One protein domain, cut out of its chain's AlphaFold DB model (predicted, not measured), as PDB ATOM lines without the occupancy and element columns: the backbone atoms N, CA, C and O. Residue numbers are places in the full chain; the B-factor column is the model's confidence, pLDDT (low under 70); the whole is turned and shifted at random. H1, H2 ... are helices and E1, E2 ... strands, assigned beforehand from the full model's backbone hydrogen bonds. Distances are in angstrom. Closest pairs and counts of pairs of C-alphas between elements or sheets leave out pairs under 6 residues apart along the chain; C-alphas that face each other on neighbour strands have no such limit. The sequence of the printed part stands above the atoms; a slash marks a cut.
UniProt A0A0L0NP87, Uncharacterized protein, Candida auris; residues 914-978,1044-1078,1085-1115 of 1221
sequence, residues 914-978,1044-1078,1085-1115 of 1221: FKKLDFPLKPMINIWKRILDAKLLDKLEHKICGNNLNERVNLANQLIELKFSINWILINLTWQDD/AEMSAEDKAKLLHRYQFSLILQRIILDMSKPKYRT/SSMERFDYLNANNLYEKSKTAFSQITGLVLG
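This is residues 914 to 978, 1044 to 1078 and 1085 to 1115 of the 1221 residues of an uncharacterized protein of Candida auris (UniProt A0A0L0NP87). An elongated up-and-down bundle of four helices, H1, H3, H5 and H6, each running against the one before it; H4 packs across H6 at one end, and small H2 and strand E1 lie towards the other. The printed part has 131 residues, mostly helix, in the order H1 H2 H3 H4 H5 E1 H6. It is only just compact, close to loose, with radius of gyration of the C-alphas 16.5 A and spans 54 by 28 by 21 A.

Start at H3, residues 949 to 973, which touches H6, residues 1095 to 1113, at a shallow tilt of 26 degrees; their closest C-alphas are Ile 971 and Ala 1105, 5.1 A. H1, residues 922 to 933, touches H3 with residues 928 to 932 alone, closest at C-alphas Leu 932 and Lys 963, 5.5 A. H5, residues 1060 to 1072, touches H6, closest at C-alphas Ser 1061 and Phe 1106, 5.7 A. H4, residues 1048 to 1057, touches H6 at residues 1109 to 1113 alone, about perpendicular at 74 degrees, closest at C-alphas Ala 1052 and Ile 1109, 5.1 A. H2, residues 938 to 945, only just touches H3, with 3 pairs of C-alphas within 8 A, closest Cys 945 and Glu 951, 5.8 A. E1, residues 1075 to 1078, pairs with no named strand. In the six helices every O i to N i+4 pair is within hydrogen-bond range.

Find C-alpha 949 at (0.544, -41.195, 26.941); from there H3 runs 36.8 A. H6 runs 26.9 A to C-alpha 1113 at (18.301, -35.679, -10.902).

Cuts leave gaps of 20.0 A between C-alphas 978 and 1044 and 9.2 A between 1078 and 1085. Look for pLDDT under 70 at residues 976 to 978, 1074 to 1078, 1085 to 1091 and 1115.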
ATOM      1  N   PHE A 914      29.010 -22.123  -3.643       80.00
ATOM      2  CA  PHE A 914      29.029 -23.407  -2.938       80.00
ATOM      3  C   PHE A 914      30.173 -24.286  -3.451       80.00
ATOM      4  O   PHE A 914      30.077 -24.865  -4.539       80.00
ATOM      5  N   LYS A 915      31.240 -24.432  -2.660       82.81
ATOM      6  CA  LYS A 915      32.382 -25.280  -3.019       82.81
ATOM      7  C   LYS A 915      32.147 -26.732  -2.629       82.81
ATOM      8  O   LYS A 915      31.379 -27.048  -1.720       82.81
ATOM      9  N   LYS A 916      32.877 -27.642  -3.269       79.25
ATOM     10  CA  LYS A 916      32.864 -29.070  -2.924       79.25
ATOM     11  C   LYS A 916      33.239 -29.343  -1.462       79.25
ATOM     12  O   LYS A 916      32.644 -30.226  -0.845       79.25
ATOM     13  N   LEU A 917      34.163 -28.562  -0.900       78.25
ATOM     14  CA  LEU A 917      34.546 -28.627   0.516       78.25
ATOM     15  C   LEU A 917      33.432 -28.210   1.488       78.25
ATOM     16  O   LEU A 917      33.532 -28.547   2.662       78.25
ATOM     17  N   ASP A 918      32.399 -27.492   1.038       80.19
ATOM     18  CA  ASP A 918      31.264 -27.095   1.884       80.19
ATOM     19  C   ASP A 918      30.150 -28.151   1.909       80.19
ATOM     20  O   ASP A 918      29.209 -28.042   2.697       80.19
ATOM     21  N   PHE A 919      30.242 -29.186   1.065       84.62
ATOM     22  CA  PHE A 919      29.297 -30.293   1.090       84.62
ATOM     23  C   PHE A 919      29.528 -31.172   2.335       84.62
ATOM     24  O   PHE A 919      30.670 -31.537   2.627       84.62
ATOM     25  N   PRO A 920      28.464 -31.583   3.052       85.06
ATOM     26  CA  PRO A 920      28.597 -32.333   4.296       85.06
ATOM     27  C   PRO A 920      29.344 -33.657   4.095       85.06
ATOM     28  O   PRO A 920      29.086 -34.422   3.161       85.06
ATOM     29  N   LEU A 921      30.257 -33.961   5.021       85.88
ATOM     30  CA  LEU A 921      31.051 -35.187   4.970       85.88
ATOM     31  C   LEU A 921      30.177 -36.441   5.134       85.88
ATOM     32  O   LEU A 921      29.138 -36.446   5.799       85.88
ATOM     33  N   LYS A 922      30.660 -37.564   4.589       87.06
ATOM     34  CA  LYS A 922      29.972 -38.866   4.641       87.06
ATOM     35  C   LYS A 922      29.505 -39.289   6.053       87.06
ATOM     36  O   LYS A 922      28.392 -39.810   6.140       87.06
ATOM     37  N   PRO A 923      30.271 -39.092   7.148       88.31
ATOM     38  CA  PRO A 923      29.801 -39.418   8.497       88.31
ATOM     39  C   PRO A 923      28.552 -38.626   8.909       88.31
ATOM     40  O   PRO A 923      27.588 -39.216   9.387       88.31
ATOM     41  N   MET A 924      28.514 -37.321   8.628       88.81
ATOM     42  CA  MET A 924      27.366 -36.455   8.924       88.81
ATOM     43  C   MET A 924      26.125 -36.866   8.116       88.81
ATOM     44  O   MET A 924      25.029 -36.990   8.662       88.81
ATOM     45  N   ILE A 925      26.317 -37.208   6.837       91.00
ATOM     46  CA  ILE A 925      25.262 -37.772   5.980       91.00
ATOM     47  C   ILE A 925      24.692 -39.072   6.564       91.00
ATOM     48  O   ILE A 925      23.476 -39.280   6.537       91.00
ATOM     49  N   ASN A 926      25.542 -39.953   7.101       91.00
ATOM     50  CA  ASN A 926      25.091 -41.196   7.729       91.00
ATOM     51  C   ASN A 926      24.263 -40.929   8.996       91.00
ATOM     52  O   ASN A 926      23.264 -41.620   9.206       91.00
ATOM     53  N   ILE A 927      24.631 -39.927   9.805       90.69
ATOM     54  CA  ILE A 927      23.856 -39.504  10.987       90.69
ATOM     55  C   ILE A 927      22.468 -39.016  10.559       90.69
ATOM     56  O   ILE A 927      21.456 -39.521  11.049       90.69
ATOM     57  N   TRP A 928      22.388 -38.108   9.583       93.62
ATOM     58  CA  TRP A 928      21.101 -37.630   9.067       93.62
ATOM     59  C   TRP A 928      20.248 -38.755   8.476       93.62
ATOM     60  O   TRP A 928      19.039 -38.811   8.705       93.62
ATOM     61  N   LYS A 929      20.877 -39.694   7.760       92.75
ATOM     62  CA  LYS A 929      20.218 -40.893   7.232       92.75
ATOM     63  C   LYS A 929      19.627 -41.754   8.352       92.75
ATOM     64  O   LYS A 929      18.472 -42.161   8.241       92.75
ATOM     65  N   ARG A 930      20.392 -42.001   9.420       92.50
ATOM     66  CA  ARG A 930      19.946 -42.750  10.603       92.50
ATOM     67  C   ARG A 930      18.721 -42.098  11.245       92.50
ATOM     68  O   ARG A 930      17.734 -42.790  11.472       92.50
ATOM     69  N   ILE A 931      18.755 -40.782  11.463       92.31
ATOM     70  CA  ILE A 931      17.652 -40.031  12.084       92.31
ATOM     71  C   ILE A 931      16.391 -40.063  11.208       92.31
ATOM     72  O   ILE A 931      15.300 -40.340  11.708       92.31
ATOM     73  N   LEU A 932      16.513 -39.814   9.899       90.88
ATOM     74  CA  LEU A 932      15.363 -39.826   8.987       90.88
ATOM     75  C   LEU A 932      14.720 -41.217   8.869       90.88
ATOM     76  O   LEU A 932      13.487 -41.318   8.867       90.88
ATOM     77  N   ASP A 933      15.535 -42.275   8.795       90.00
ATOM     78  CA  ASP A 933      15.053 -43.653   8.634       90.00
ATOM     79  C   ASP A 933      14.577 -44.298   9.950       90.00
ATOM     80  O   ASP A 933      13.892 -45.320   9.915       90.00
ATOM     81  N   ALA A 934      14.879 -43.698  11.108       88.69
ATOM     82  CA  ALA A 934      14.441 -44.202  12.408       88.69
ATOM     83  C   ALA A 934      12.907 -44.291  12.493       88.69
ATOM     84  O   ALA A 934      12.187 -43.325  12.210       88.69
ATOM     85  N   LYS A 935      12.394 -45.454  12.906       83.19
ATOM     86  CA  LYS A 935      10.960 -45.710  13.087       83.19
ATOM     87  C   LYS A 935      10.690 -46.206  14.495       83.19
ATOM     88  O   LYS A 935      11.238 -47.224  14.906       83.19
ATOM     89  N   LEU A 936       9.807 -45.508  15.198       80.56
ATOM     90  CA  LEU A 936       9.362 -45.924  16.516       80.56
ATOM     91  C   LEU A 936       8.327 -47.048  16.353       80.56
ATOM     92  O   LEU A 936       7.231 -46.827  15.840       80.56
ATOM     93  N   LEU A 937       8.712 -48.275  16.709       82.19
ATOM     94  CA  LEU A 937       7.816 -49.434  16.716       82.19
ATOM     95  C   LEU A 937       7.009 -49.455  18.016       82.19
ATOM     96  O   LEU A 937       7.594 -49.284  19.082       82.19
ATOM     97  N   ASP A 938       5.717 -49.792  17.949       75.31
ATOM     98  CA  ASP A 938       4.820 -49.807  19.117       75.31
ATOM     99  C   ASP A 938       5.398 -50.616  20.297       75.31
ATOM    100  O   ASP A 938       5.332 -50.184  21.441       75.31
ATOM    101  N   LYS A 939       6.040 -51.768  20.042       79.44
ATOM    102  CA  LYS A 939       6.671 -52.587  21.099       79.44
ATOM    103  C   LYS A 939       7.803 -51.857  21.827       79.44
ATOM    104  O   LYS A 939       7.957 -52.019  23.033       79.44
ATOM    105  N   LEU A 940       8.603 -51.089  21.092       82.50
ATOM    106  CA  LEU A 940       9.733 -50.344  21.642       82.50
ATOM    107  C   LEU A 940       9.255 -49.070  22.348       82.50
ATOM    108  O   LEU A 940       9.746 -48.752  23.423       82.50
ATOM    109  N   GLU A 941       8.240 -48.404  21.800       80.62
ATOM    110  CA  GLU A 941       7.553 -47.278  22.443       80.62
ATOM    111  C   GLU A 941       6.989 -47.670  23.817       80.62
ATOM    112  O   GLU A 941       7.220 -46.972  24.801       80.62
ATOM    113  N   HIS A 942       6.316 -48.824  23.911       79.50
ATOM    114  CA  HIS A 942       5.807 -49.335  25.190       79.50
ATOM    115  C   HIS A 942       6.940 -49.677  26.167       79.50
ATOM    116  O   HIS A 942       6.779 -49.476  27.367       79.50
ATOM    117  N   LYS A 943       8.088 -50.164  25.674       81.75
ATOM    118  CA  LYS A 943       9.260 -50.469  26.511       81.75
ATOM    119  C   LYS A 943       9.916 -49.204  27.086       81.75
ATOM    120  O   LYS A 943      10.382 -49.241  28.216       81.75
ATOM    121  N   ILE A 944       9.963 -48.108  26.324       79.62
ATOM    122  CA  ILE A 944      10.682 -46.872  26.695       79.62
ATOM    123  C   ILE A 944       9.808 -45.891  27.495       79.62
ATOM    124  O   ILE A 944      10.304 -45.228  28.405       79.62
ATOM    125  N   CYS A 945       8.524 -45.774  27.151       74.94
ATOM    126  CA  CYS A 945       7.605 -44.785  27.737       74.94
ATOM    127  C   CYS A 945       6.574 -45.401  28.700       74.94
ATOM    128  O   CYS A 945       5.696 -44.699  29.200       74.94
ATOM    129  N   GLY A 946       6.599 -46.723  28.908       75.38
ATOM    130  CA  GLY A 946       5.576 -47.419  29.690       75.38
ATOM    131  C   GLY A 946       4.165 -47.141  29.156       75.38
ATOM    132  O   GLY A 946       3.961 -47.012  27.947       75.38
ATOM    133  N   ASN A 947       3.179 -47.011  30.049       70.06
ATOM    134  CA  ASN A 947       1.787 -46.672  29.710       70.06
ATOM    135  C   ASN A 947       1.502 -45.155  29.674       70.06
ATOM    136  O   ASN A 947       0.356 -44.760  29.463       70.06
ATOM    137  N   ASN A 948       2.519 -44.303  29.843       70.56
ATOM    138  CA  ASN A 948       2.344 -42.855  29.915       70.56
ATOM    139  C   ASN A 948       2.124 -42.247  28.517       70.56
ATOM    140  O   ASN A 948       3.037 -42.181  27.691       70.56
ATOM    141  N   LEU A 949       0.901 -41.784  28.236       71.12
ATOM    142  CA  LEU A 949       0.544 -41.195  26.941       71.12
ATOM    143  C   LEU A 949       1.324 -39.903  26.645       71.12
ATOM    144  O   LEU A 949       1.680 -39.663  25.491       71.12
ATOM    145  N   ASN A 950       1.612 -39.087  27.662       72.50
ATOM    146  CA  ASN A 950       2.297 -37.805  27.474       72.50
ATOM    147  C   ASN A 950       3.746 -38.003  27.021       72.50
ATOM    148  O   ASN A 950       4.195 -37.331  26.092       72.50
ATOM    149  N   GLU A 951       4.455 -38.963  27.618       76.25
ATOM    150  CA  GLU A 951       5.826 -39.305  27.222       76.25
ATOM    151  C   GLU A 951       5.896 -39.829  25.788       76.25
ATOM    152  O   GLU A 951       6.783 -39.434  25.031       76.25
ATOM    153  N   ARG A 952       4.928 -40.660  25.385       78.56
ATOM    154  CA  ARG A 952       4.829 -41.166  24.007       78.56
ATOM    155  C   ARG A 952       4.643 -40.037  22.998       78.56
ATOM    156  O   ARG A 952       5.345 -39.968  21.992       78.56
ATOM    157  N   VAL A 953       3.724 -39.114  23.292       78.81
ATOM    158  CA  VAL A 953       3.482 -37.934  22.450       78.81
ATOM    159  C   VAL A 953       4.721 -37.037  22.398       78.81
ATOM    160  O   VAL A 953       5.050 -36.526  21.326       78.81
ATOM    161  N   ASN A 954       5.432 -36.855  23.515       82.50
ATOM    162  CA  ASN A 954       6.649 -36.046  23.548       82.50
ATOM    163  C   ASN A 954       7.766 -36.652  22.685       82.50
ATOM    164  O   ASN A 954       8.288 -35.965  21.808       82.50
ATOM    165  N   LEU A 955       8.040 -37.950  22.849       85.75
ATOM    166  CA  LEU A 955       9.037 -38.681  22.061       85.75
ATOM    167  C   LEU A 955       8.737 -38.611  20.555       85.75
ATOM    168  O   LEU A 955       9.631 -38.376  19.737       85.75
ATOM    169  N   ALA A 956       7.466 -38.773  20.175       84.19
ATOM    170  CA  ALA A 956       7.040 -38.651  18.784       84.19
ATOM    171  C   ALA A 956       7.265 -37.230  18.234       84.19
ATOM    172  O   ALA A 956       7.793 -37.077  17.129       84.19
ATOM    173  N   ASN A 957       6.915 -36.193  19.002       86.00
ATOM    174  CA  ASN A 957       7.124 -34.797  18.606       86.00
ATOM    175  C   ASN A 957       8.619 -34.454  18.465       86.00
ATOM    176  O   ASN A 957       8.995 -33.831  17.473       86.00
ATOM    177  N   GLN A 958       9.469 -34.906  19.393       88.06
ATOM    178  CA  GLN A 958      10.929 -34.731  19.342       88.06
ATOM    179  C   GLN A 958      11.534 -35.366  18.080       88.06
ATOM    180  O   GLN A 958      12.315 -34.739  17.360       88.06
ATOM    181  N   LEU A 959      11.122 -36.594  17.751       89.94
ATOM    182  CA  LEU A 959      11.566 -37.261  16.526       89.94
ATOM    183  C   LEU A 959      11.107 -36.507  15.267       89.94
ATOM    184  O   LEU A 959      11.873 -36.383  14.306       89.94
ATOM    185  N   ILE A 960       9.867 -36.007  15.252       88.44
ATOM    186  CA  ILE A 960       9.332 -35.207  14.140       88.44
ATOM    187  C   ILE A 960      10.151 -33.927  13.955       88.44
ATOM    188  O   ILE A 960      10.484 -33.595  12.817       88.44
ATOM    189  N   GLU A 961      10.506 -33.239  15.038       88.62
ATOM    190  CA  GLU A 961      11.310 -32.013  15.006       88.62
ATOM    191  C   GLU A 961      12.706 -32.254  14.414       88.62
ATOM    192  O   GLU A 961      13.123 -31.541  13.494       88.62
ATOM    193  N   LEU A 962      13.389 -33.323  14.836       91.06
ATOM    194  CA  LEU A 962      14.683 -33.713  14.267       91.06
ATOM    195  C   LEU A 962      14.584 -33.974  12.761       91.06
ATOM    196  O   LEU A 962      15.347 -33.401  11.978       91.06
ATOM    197  N   LYS A 963      13.612 -34.789  12.331       93.00
ATOM    198  CA  LYS A 963      13.399 -35.078  10.903       93.00
ATOM    199  C   LYS A 963      13.049 -33.818  10.111       93.00
ATOM    200  O   LYS A 963      13.460 -33.676   8.959       93.00
ATOM    201  N   PHE A 964      12.304 -32.904  10.724       89.69
ATOM    202  CA  PHE A 964      11.907 -31.645  10.112       89.69
ATOM    203  C   PHE A 964      13.103 -30.715   9.884       89.69
ATOM    204  O   PHE A 964      13.217 -30.162   8.790       89.69
ATOM    205  N   SER A 965      14.020 -30.605  10.852       91.62
ATOM    206  CA  SER A 965      15.254 -29.814  10.702       91.62
ATOM    207  C   SER A 965      16.127 -30.315   9.539       91.62
ATOM    208  O   SER A 965      16.583 -29.523   8.719       91.62
ATOM    209  N   ILE A 966      16.264 -31.638   9.378       93.25
ATOM    210  CA  ILE A 966      17.047 -32.238   8.285       93.25
ATOM    211  C   ILE A 966      16.371 -32.017   6.926       93.25
ATOM    212  O   ILE A 966      17.045 -31.742   5.936       93.25
ATOM    213  N   ASN A 967      15.039 -32.107   6.845       90.25
ATOM    214  CA  ASN A 967      14.323 -31.833   5.594       90.25
ATOM    215  C   ASN A 967      14.575 -30.409   5.077       90.25
ATOM    216  O   ASN A 967      14.650 -30.226   3.863       90.25
ATOM    217  N   TRP A 968      14.690 -29.419   5.967       89.44
ATOM    218  CA  TRP A 968      15.030 -28.047   5.580       89.44
ATOM    219  C   TRP A 968      16.423 -27.952   4.963       89.44
ATOM    220  O   TRP A 968      16.539 -27.432   3.855       89.44
ATOM    221  N   ILE A 969      17.417 -28.594   5.583       89.75
ATOM    222  CA  ILE A 969      18.775 -28.693   5.030       89.75
ATOM    223  C   ILE A 969      18.742 -29.283   3.615       89.75
ATOM    224  O   ILE A 969      19.358 -28.742   2.699       89.75
ATOM    225  N   LEU A 970      18.002 -30.378   3.404       89.81
ATOM    226  CA  LEU A 970      17.902 -31.020   2.086       89.81
ATOM    227  C   LEU A 970      17.273 -30.101   1.028       89.81
ATOM    228  O   LEU A 970      17.726 -30.091  -0.120       89.81
ATOM    229  N   ILE A 971      16.247 -29.334   1.408       86.75
ATOM    230  CA  ILE A 971      15.599 -28.346   0.532       86.75
ATOM    231  C   ILE A 971      16.593 -27.242   0.166       86.75
ATOM    232  O   ILE A 971      16.779 -26.959  -1.014       86.75
ATOM    233  N   ASN A 972      17.269 -26.655   1.153       86.56
ATOM    234  CA  ASN A 972      18.165 -25.520   0.933       86.56
ATOM    235  C   ASN A 972      19.445 -25.923   0.182       86.56
ATOM    236  O   ASN A 972      19.884 -25.202  -0.710       86.56
ATOM    237  N   LEU A 973      19.982 -27.126   0.418       85.38
ATOM    238  CA  LEU A 973      21.099 -27.670  -0.366       85.38
ATOM    239  C   LEU A 973      20.764 -27.835  -1.856       85.38
ATOM    240  O   LEU A 973      21.661 -27.724  -2.695       85.38
ATOM    241  N   THR A 974      19.500 -28.120  -2.185       83.12
ATOM    242  CA  THR A 974      19.034 -28.378  -3.558       83.12
ATOM    243  C   THR A 974      18.252 -27.219  -4.172       83.12
ATOM    244  O   THR A 974      17.703 -27.357  -5.264       83.12
ATOM    245  N   TRP A 975      18.224 -26.062  -3.512       77.75
ATOM    246  CA  TRP A 975      17.576 -24.869  -4.040       77.75
ATOM    247  C   TRP A 975      18.368 -24.264  -5.213       77.75
ATOM    248  O   TRP A 975      19.595 -24.345  -5.266       77.75
ATOM    249  N   GLN A 976      17.651 -23.649  -6.156       64.75
ATOM    250  CA  GLN A 976      18.189 -22.936  -7.317       64.75
ATOM    251  C   GLN A 976      17.459 -21.595  -7.447       64.75
ATOM    252  O   GLN A 976      16.228 -21.570  -7.450       64.75
ATOM    253  N   ASP A 977      18.199 -20.495  -7.586       52.38
ATOM    254  CA  ASP A 977      17.604 -19.168  -7.803       52.38
ATOM    255  C   ASP A 977      17.061 -18.983  -9.232       52.38
ATOM    256  O   ASP A 977      16.069 -18.282  -9.424       52.38
ATOM    257  N   ASP A 978      17.627 -19.685 -10.219       43.50
ATOM    258  CA  ASP A 978      17.341 -19.446 -11.642       43.50
ATOM    259  C   ASP A 978      16.227 -20.313 -12.256       43.50
ATOM    260  O   ASP A 978      15.717 -19.996 -13.331       43.50
ATOM    261  N   ALA A1044      36.489 -26.739  -6.629       72.00
ATOM    262  CA  ALA A1044      35.460 -26.824  -7.663       72.00
ATOM    263  C   ALA A1044      34.066 -26.445  -7.125       72.00
ATOM    264  O   ALA A1044      33.599 -26.983  -6.110       72.00
ATOM    265  N   GLU A1045      33.390 -25.544  -7.837       80.12
ATOM    266  CA  GLU A1045      32.011 -25.144  -7.558       80.12
ATOM    267  C   GLU A1045      31.041 -26.299  -7.825       80.12
ATOM    268  O   GLU A1045      31.142 -27.021  -8.820       80.12
ATOM    269  N   MET A1046      30.078 -26.483  -6.926       80.12
ATOM    270  CA  MET A1046      29.071 -27.532  -7.029       80.12
ATOM    271  C   MET A1046      27.704 -26.964  -7.401       80.12
ATOM    272  O   MET A1046      27.075 -26.242  -6.620       80.12
ATOM    273  N   SER A1047      27.178 -27.389  -8.551       81.50
ATOM    274  CA  SER A1047      25.816 -27.039  -8.958       81.50
ATOM    275  C   SER A1047      24.759 -27.723  -8.075       81.50
ATOM    276  O   SER A1047      24.993 -28.763  -7.444       81.50
ATOM    277  N   ALA A1048      23.541 -27.178  -8.050       79.69
ATOM    278  CA  ALA A1048      22.418 -27.822  -7.364       79.69
ATOM    279  C   ALA A1048      22.046 -29.194  -7.958       79.69
ATOM    280  O   ALA A1048      21.588 -30.070  -7.222       79.69
ATOM    281  N   GLU A1049      22.301 -29.421  -9.250       81.25
ATOM    282  CA  GLU A1049      22.114 -30.733  -9.876       81.25
ATOM    283  C   GLU A1049      23.132 -31.755  -9.363       81.25
ATOM    284  O   GLU A1049      22.766 -32.896  -9.073       81.25
ATOM    285  N   ASP A1050      24.395 -31.356  -9.199       82.25
ATOM    286  CA  ASP A1050      25.443 -32.236  -8.672       82.25
ATOM    287  C   ASP A1050      25.174 -32.596  -7.208       82.25
ATOM    288  O   ASP A1050      25.258 -33.771  -6.827       82.25
ATOM    289  N   LYS A1051      24.728 -31.618  -6.410       86.44
ATOM    290  CA  LYS A1051      24.253 -31.838  -5.033       86.44
ATOM    291  C   LYS A1051      23.067 -32.811  -4.995       86.44
ATOM    292  O   LYS A1051      23.088 -33.773  -4.223       86.44
ATOM    293  N   ALA A1052      22.062 -32.632  -5.856       84.25
ATOM    294  CA  ALA A1052      20.899 -33.522  -5.931       84.25
ATOM    295  C   ALA A1052      21.274 -34.952  -6.373       84.25
ATOM    296  O   ALA A1052      20.793 -35.922  -5.778       84.25
ATOM    297  N   LYS A1053      22.182 -35.106  -7.350       85.75
ATOM    298  CA  LYS A1053      22.727 -36.410  -7.782       85.75
ATOM    299  C   LYS A1053      23.452 -37.124  -6.643       85.75
ATOM    300  O   LYS A1053      23.244 -38.326  -6.455       85.75
ATOM    301  N   LEU A1054      24.250 -36.406  -5.850       86.50
ATOM    302  CA  LEU A1054      24.900 -36.975  -4.666       86.50
ATOM    303  C   LEU A1054      23.878 -37.402  -3.607       86.50
ATOM    304  O   LEU A1054      23.915 -38.551  -3.167       86.50
ATOM    305  N   LEU A1055      22.922 -36.543  -3.240       87.75
ATOM    306  CA  LEU A1055      21.876 -36.883  -2.262       87.75
ATOM    307  C   LEU A1055      21.024 -38.084  -2.712       87.75
ATOM    308  O   LEU A1055      20.694 -38.962  -1.907       87.75
ATOM    309  N   HIS A1056      20.721 -38.177  -4.008       87.19
ATOM    310  CA  HIS A1056      20.045 -39.334  -4.590       87.19
ATOM    311  C   HIS A1056      20.899 -40.603  -4.505       87.19
ATOM    312  O   HIS A1056      20.403 -41.648  -4.075       87.19
ATOM    313  N   ARG A1057      22.203 -40.512  -4.805       87.88
ATOM    314  CA  ARG A1057      23.161 -41.622  -4.650       87.88
ATOM    315  C   ARG A1057      23.279 -42.095  -3.196       87.88
ATOM    316  O   ARG A1057      23.412 -43.295  -2.962       87.88
ATOM    317  N   TYR A1058      23.167 -41.190  -2.223       88.19
ATOM    318  CA  TYR A1058      23.119 -41.518  -0.792       88.19
ATOM    319  C   TYR A1058      21.764 -42.082  -0.313       88.19
ATOM    320  O   TYR A1058      21.643 -42.491   0.845       88.19
ATOM    321  N   GLN A1059      20.786 -42.219  -1.219       90.12
ATOM    322  CA  GLN A1059      19.452 -42.798  -1.012       90.12
ATOM    323  C   GLN A1059      18.450 -41.918  -0.245       90.12
ATOM    324  O   GLN A1059      17.415 -42.429   0.193       90.12
ATOM    325  N   PHE A1060      18.677 -40.605  -0.124       89.06
ATOM    326  CA  PHE A1060      17.714 -39.717   0.549       89.06
ATOM    327  C   PHE A1060      16.332 -39.724  -0.120       89.06
ATOM    328  O   PHE A1060      15.320 -39.713   0.574       89.06
ATOM    329  N   SER A1061      16.256 -39.847  -1.450       87.69
ATOM    330  CA  SER A1061      14.971 -39.923  -2.163       87.69
ATOM    331  C   SER A1061      14.130 -41.139  -1.751       87.69
ATOM    332  O   SER A1061      12.915 -41.023  -1.620       87.69
ATOM    333  N   LEU A1062      14.757 -42.297  -1.508       89.00
ATOM    334  CA  LEU A1062      14.055 -43.508  -1.062       89.00
ATOM    335  C   LEU A1062      13.528 -43.357   0.370       89.00
ATOM    336  O   LEU A1062      12.418 -43.795   0.672       89.00
ATOM    337  N   ILE A1063      14.310 -42.717   1.244       90.06
ATOM    338  CA  ILE A1063      13.931 -42.471   2.641       90.06
ATOM    339  C   ILE A1063      12.774 -41.472   2.706       90.06
ATOM    340  O   ILE A1063      11.773 -41.741   3.365       90.06
ATOM    341  N   LEU A1064      12.853 -40.368   1.960       89.81
ATOM    342  CA  LEU A1064      11.773 -39.381   1.879       89.81
ATOM    343  C   LEU A1064      10.485 -39.998   1.323       89.81
ATOM    344  O   LEU A1064       9.411 -39.779   1.879       89.81
ATOM    345  N   GLN A1065      10.580 -40.832   0.283       88.94
ATOM    346  CA  GLN A1065       9.426 -41.562  -0.249       88.94
ATOM    347  C   GLN A1065       8.800 -42.488   0.804       88.94
ATOM    348  O   GLN A1065       7.576 -42.546   0.919       88.94
ATOM    349  N   ARG A1066       9.621 -43.191   1.592       87.81
ATOM    350  CA  ARG A1066       9.158 -44.048   2.693       87.81
ATOM    351  C   ARG A1066       8.419 -43.232   3.756       87.81
ATOM    352  O   ARG A1066       7.300 -43.595   4.101       87.81
ATOM    353  N   ILE A1067       8.987 -42.103   4.183       86.25
ATOM    354  CA  ILE A1067       8.370 -41.172   5.139       86.25
ATOM    355  C   ILE A1067       7.003 -40.671   4.631       86.25
ATOM    356  O   ILE A1067       6.018 -40.696   5.371       86.25
ATOM    357  N   ILE A1068       6.914 -40.269   3.356       85.88
ATOM    358  CA  ILE A1068       5.660 -39.824   2.721       85.88
ATOM    359  C   ILE A1068       4.627 -40.956   2.707       85.88
ATOM    360  O   ILE A1068       3.459 -40.727   3.024       85.88
ATOM    361  N   LEU A1069       5.042 -42.174   2.341       84.38
ATOM    362  CA  LEU A1069       4.158 -43.336   2.292       84.38
ATOM    363  C   LEU A1069       3.631 -43.705   3.678       84.38
ATOM    364  O   LEU A1069       2.435 -43.955   3.808       84.38
ATOM    365  N   ASP A1070       4.490 -43.714   4.692       78.31
ATOM    366  CA  ASP A1070       4.110 -44.059   6.062       78.31
ATOM    367  C   ASP A1070       3.091 -43.056   6.622       78.31
ATOM    368  O   ASP A1070       2.021 -43.468   7.062       78.31
ATOM    369  N   MET A1071       3.341 -41.749   6.470       78.50
ATOM    370  CA  MET A1071       2.415 -40.699   6.927       78.50
ATOM    371  C   MET A1071       1.121 -40.589   6.099       78.50
ATOM    372  O   MET A1071       0.165 -39.941   6.525       78.50
ATOM    373  N   SER A1072       1.075 -41.197   4.907       75.88
ATOM    374  CA  SER A1072      -0.112 -41.203   4.036       75.88
ATOM    375  C   SER A1072      -1.054 -42.391   4.259       75.88
ATOM    376  O   SER A1072      -2.173 -42.381   3.743       75.88
ATOM    377  N   LYS A1073      -0.619 -43.426   4.988       71.69
ATOM    378  CA  LYS A1073      -1.414 -44.640   5.215       71.69
ATOM    379  C   LYS A1073      -2.271 -44.492   6.481       71.69
ATOM    380  O   LYS A1073      -1.726 -44.183   7.538       71.69
ATOM    381  N   PRO A1074      -3.590 -44.755   6.426       59.22
ATOM    382  CA  PRO A1074      -4.416 -44.799   7.628       59.22
ATOM    383  C   PRO A1074      -4.013 -46.001   8.495       59.22
ATOM    384  O   PRO A1074      -3.954 -47.133   8.002       59.22
ATOM    385  N   LYS A1075      -3.746 -45.766   9.784       61.06
ATOM    386  CA  LYS A1075      -3.545 -46.833  10.769       61.06
ATOM    387  C   LYS A1075      -4.905 -47.208  11.357       61.06
ATOM    388  O   LYS A1075      -5.670 -46.359  11.806       61.06
ATOM    389  N   TYR A1076      -5.216 -48.500  11.346       54.25
ATOM    390  CA  TYR A1076      -6.416 -49.033  11.984       54.25
ATOM    391  C   TYR A1076      -6.038 -49.493  13.388       54.25
ATOM    392  O   TYR A1076      -5.329 -50.490  13.534       54.25
ATOM    393  N   ARG A1077      -6.479 -48.766  14.417       52.31
ATOM    394  CA  ARG A1077      -6.334 -49.216  15.806       52.31
ATOM    395  C   ARG A1077      -7.553 -50.053  16.174       52.31
ATOM    396  O   ARG A1077      -8.685 -49.581  16.101       52.31
ATOM    397  N   THR A1078      -7.329 -51.307  16.553       44.53
ATOM    398  CA  THR A1078      -8.384 -52.187  17.062       44.53
ATOM    399  C   THR A1078      -8.536 -51.918  18.557       44.53
ATOM    400  O   THR A1078      -7.715 -52.375  19.345       44.53
ATOM    401  N   SER A1085     -10.352 -45.611  11.962       46.00
ATOM    402  CA  SER A1085      -9.216 -45.215  11.125       46.00
ATOM    403  C   SER A1085      -8.705 -43.851  11.588       46.00
ATOM    404  O   SER A1085      -9.435 -42.867  11.449       46.00
ATOM    405  N   SER A1086      -7.473 -43.768  12.093       50.66
ATOM    406  CA  SER A1086      -6.784 -42.485  12.285       50.66
ATOM    407  C   SER A1086      -5.569 -42.400  11.362       50.66
ATOM    408  O   SER A1086      -4.976 -43.409  10.969       50.66
ATOM    409  N   MET A1087      -5.241 -41.184  10.933       53.53
ATOM    410  CA  MET A1087      -4.071 -40.915  10.104       53.53
ATOM    411  C   MET A1087      -3.070 -40.158  10.972       53.53
ATOM    412  O   MET A1087      -3.426 -39.109  11.507       53.53
ATOM    413  N   GLU A1088      -1.833 -40.655  11.086       55.53
ATOM    414  CA  GLU A1088      -0.803 -40.114  12.003       55.53
ATOM    415  C   GLU A1088      -0.554 -38.606  11.833       55.53
ATOM    416  O   GLU A1088      -0.133 -37.930  12.767       55.53
ATOM    417  N   ARG A1089      -0.866 -38.058  10.650       55.06
ATOM    418  CA  ARG A1089      -0.751 -36.634  10.302       55.06
ATOM    419  C   ARG A1089      -1.510 -35.693  11.251       55.06
ATOM    420  O   ARG A1089      -1.146 -34.519  11.313       55.06
ATOM    421  N   PHE A1090      -2.560 -36.164  11.927       54.88
ATOM    422  CA  PHE A1090      -3.416 -35.328  12.781       54.88
ATOM    423  C   PHE A1090      -3.202 -35.538  14.283       54.88
ATOM    424  O   PHE A1090      -3.720 -34.745  15.065       54.88
ATOM    425  N   ASP A1091      -2.433 -36.557  14.671       57.78
ATOM    426  CA  ASP A1091      -2.290 -36.962  16.072       57.78
ATOM    427  C   ASP A1091      -1.091 -36.268  16.766       57.78
ATOM    428  O   ASP A1091      -1.064 -36.180  17.991       57.78
ATOM    429  N   TYR A1092      -0.125 -35.728  16.004       71.94
ATOM    430  CA  TYR A1092       1.128 -35.156  16.530       71.94
ATOM    431  C   TYR A1092       1.420 -33.729  16.034       71.94
ATOM    432  O   TYR A1092       1.046 -33.338  14.919       71.94
ATOM    433  N   LEU A1093       2.143 -32.951  16.846       70.88
ATOM    434  CA  LEU A1093       2.561 -31.585  16.517       70.88
ATOM    435  C   LEU A1093       3.531 -31.616  15.323       70.88
ATOM    436  O   LEU A1093       4.406 -32.470  15.245       70.88
ATOM    437  N   ASN A1094       3.393 -30.685  14.375       73.81
ATOM    438  CA  ASN A1094       4.254 -30.556  13.187       73.81
ATOM    439  C   ASN A1094       4.311 -31.764  12.223       73.81
ATOM    440  O   ASN A1094       4.944 -31.646  11.173       73.81
ATOM    441  N   ALA A1095       3.600 -32.870  12.473       79.50
ATOM    442  CA  ALA A1095       3.566 -34.029  11.568       79.50
ATOM    443  C   ALA A1095       3.107 -33.652  10.148       79.50
ATOM    444  O   ALA A1095       3.672 -34.089   9.145       79.50
ATOM    445  N   ASN A1096       2.119 -32.759  10.058       82.00
ATOM    446  CA  ASN A1096       1.665 -32.191   8.795       82.00
ATOM    447  C   ASN A1096       2.777 -31.428   8.046       82.00
ATOM    448  O   ASN A1096       2.960 -31.603   6.840       82.00
ATOM    449  N   ASN A1097       3.533 -30.603   8.771       81.12
ATOM    450  CA  ASN A1097       4.626 -29.817   8.207       81.12
ATOM    451  C   ASN A1097       5.754 -30.731   7.718       81.12
ATOM    452  O   ASN A1097       6.275 -30.526   6.622       81.12
ATOM    453  N   LEU A1098       6.079 -31.778   8.486       85.69
ATOM    454  CA  LEU A1098       7.051 -32.793   8.089       85.69
ATOM    455  C   LEU A1098       6.643 -33.478   6.781       85.69
ATOM    456  O   LEU A1098       7.463 -33.589   5.873       85.69
ATOM    457  N   TYR A1099       5.379 -33.881   6.655       86.44
ATOM    458  CA  TYR A1099       4.859 -34.534   5.454       86.44
ATOM    459  C   TYR A1099       4.991 -33.662   4.194       86.44
ATOM    460  O   TYR A1099       5.530 -34.118   3.181       86.44
ATOM    461  N   GLU A1100       4.541 -32.405   4.246       85.56
ATOM    462  CA  GLU A1100       4.609 -31.506   3.083       85.56
ATOM    463  C   GLU A1100       6.055 -31.103   2.742       85.56
ATOM    464  O   GLU A1100       6.427 -31.024   1.565       85.56
ATOM    465  N   LYS A1101       6.922 -30.920   3.747       87.56
ATOM    466  CA  LYS A1101       8.346 -30.636   3.505       87.56
ATOM    467  C   LYS A1101       9.101 -31.845   2.961       87.56
ATOM    468  O   LYS A1101       9.873 -31.676   2.022       87.56
ATOM    469  N   SER A1102       8.813 -33.060   3.431       89.06
ATOM    470  CA  SER A1102       9.372 -34.283   2.838       89.06
ATOM    471  C   SER A1102       8.974 -34.443   1.369       89.06
ATOM    472  O   SER A1102       9.816 -34.830   0.561       89.06
ATOM    473  N   LYS A1103       7.732 -34.104   0.989       85.94
ATOM    474  CA  LYS A1103       7.319 -34.066  -0.429       85.94
ATOM    475  C   LYS A1103       8.089 -33.036  -1.237       85.94
ATOM    476  O   LYS A1103       8.507 -33.340  -2.351       85.94
ATOM    477  N   THR A1104       8.254 -31.838  -0.682       87.19
ATOM    478  CA  THR A1104       8.980 -30.743  -1.337       87.19
ATOM    479  C   THR A1104      10.423 -31.164  -1.615       87.19
ATOM    480  O   THR A1104      10.842 -31.158  -2.770       87.19
ATOM    481  N   ALA A1105      11.131 -31.649  -0.588       87.44
ATOM    482  CA  ALA A1105      12.495 -32.161  -0.706       87.44
ATOM    483  C   ALA A1105      12.590 -33.316  -1.720       87.44
ATOM    484  O   ALA A1105      13.467 -33.333  -2.582       87.44
ATOM    485  N   PHE A1106      11.652 -34.271  -1.665       89.31
ATOM    486  CA  PHE A1106      11.613 -35.399  -2.598       89.31
ATOM    487  C   PHE A1106      11.430 -34.940  -4.048       89.31
ATOM    488  O   PHE A1106      12.150 -35.401  -4.935       89.31
ATOM    489  N   SER A1107      10.486 -34.025  -4.290       84.81
ATOM    490  CA  SER A1107      10.199 -33.495  -5.623       84.81
ATOM    491  C   SER A1107      11.370 -32.695  -6.189       84.81
ATOM    492  O   SER A1107      11.636 -32.803  -7.382       84.81
ATOM    493  N   GLN A1108      12.074 -31.918  -5.360       85.88
ATOM    494  CA  GLN A1108      13.253 -31.154  -5.781       85.88
ATOM    495  C   GLN A1108      14.419 -32.078  -6.141       85.88
ATOM    496  O   GLN A1108      14.933 -32.001  -7.254       85.88
ATOM    497  N   ILE A1109      14.776 -33.016  -5.254       85.88
ATOM    498  CA  ILE A1109      15.874 -33.965  -5.501       85.88
ATOM    499  C   ILE A1109      15.595 -34.791  -6.762       85.88
ATOM    500  O   ILE A1109      16.455 -34.904  -7.628       85.88
ATOM    501  N   THR A1110      14.397 -35.367  -6.887       85.06
ATOM    502  CA  THR A1110      14.060 -36.195  -8.058       85.06
ATOM    503  C   THR A1110      13.935 -35.373  -9.337       85.06
ATOM    504  O   THR A1110      14.416 -35.821 -10.374       85.06
ATOM    505  N   GLY A1111      13.362 -34.169  -9.273       81.06
ATOM    506  CA  GLY A1111      13.251 -33.266 -10.420       81.06
ATOM    507  C   GLY A1111      14.610 -32.848 -10.988       81.06
ATOM    508  O   GLY A1111      14.801 -32.919 -12.198       81.06
ATOM    509  N   LEU A1112      15.565 -32.494 -10.122       82.12
ATOM    510  CA  LEU A1112      16.922 -32.093 -10.521       82.12
ATOM    511  C   LEU A1112      17.771 -33.271 -11.019       82.12
ATOM    512  O   LEU A1112      18.548 -33.125 -11.956       82.12
ATOM    513  N   VAL A1113      17.605 -34.462 -10.438       82.44
ATOM    514  CA  VAL A1113      18.301 -35.679 -10.902       82.44
ATOM    515  C   VAL A1113      17.829 -36.111 -12.293       82.44
ATOM    516  O   VAL A1113      18.612 -36.668 -13.059       82.44
ATOM    517  N   LEU A1114      16.563 -35.852 -12.623       77.56
ATOM    518  CA  LEU A1114      15.949 -36.187 -13.911       77.56
ATOM    519  C   LEU A1114      16.163 -35.115 -15.004       77.56
ATOM    520  O   LEU A1114      15.590 -35.274 -16.079       77.56
ATOM    521  N   GLY A1115      16.927 -34.046 -14.734       56.59
ATOM    522  CA  GLY A1115      16.981 -32.782 -15.490       56.59
ATOM    523  C   GLY A1115      16.782 -32.833 -17.021       56.59
ATOM    524  O   GLY A1115      17.327 -33.680 -17.721       56.59
TER     525      GLY A1115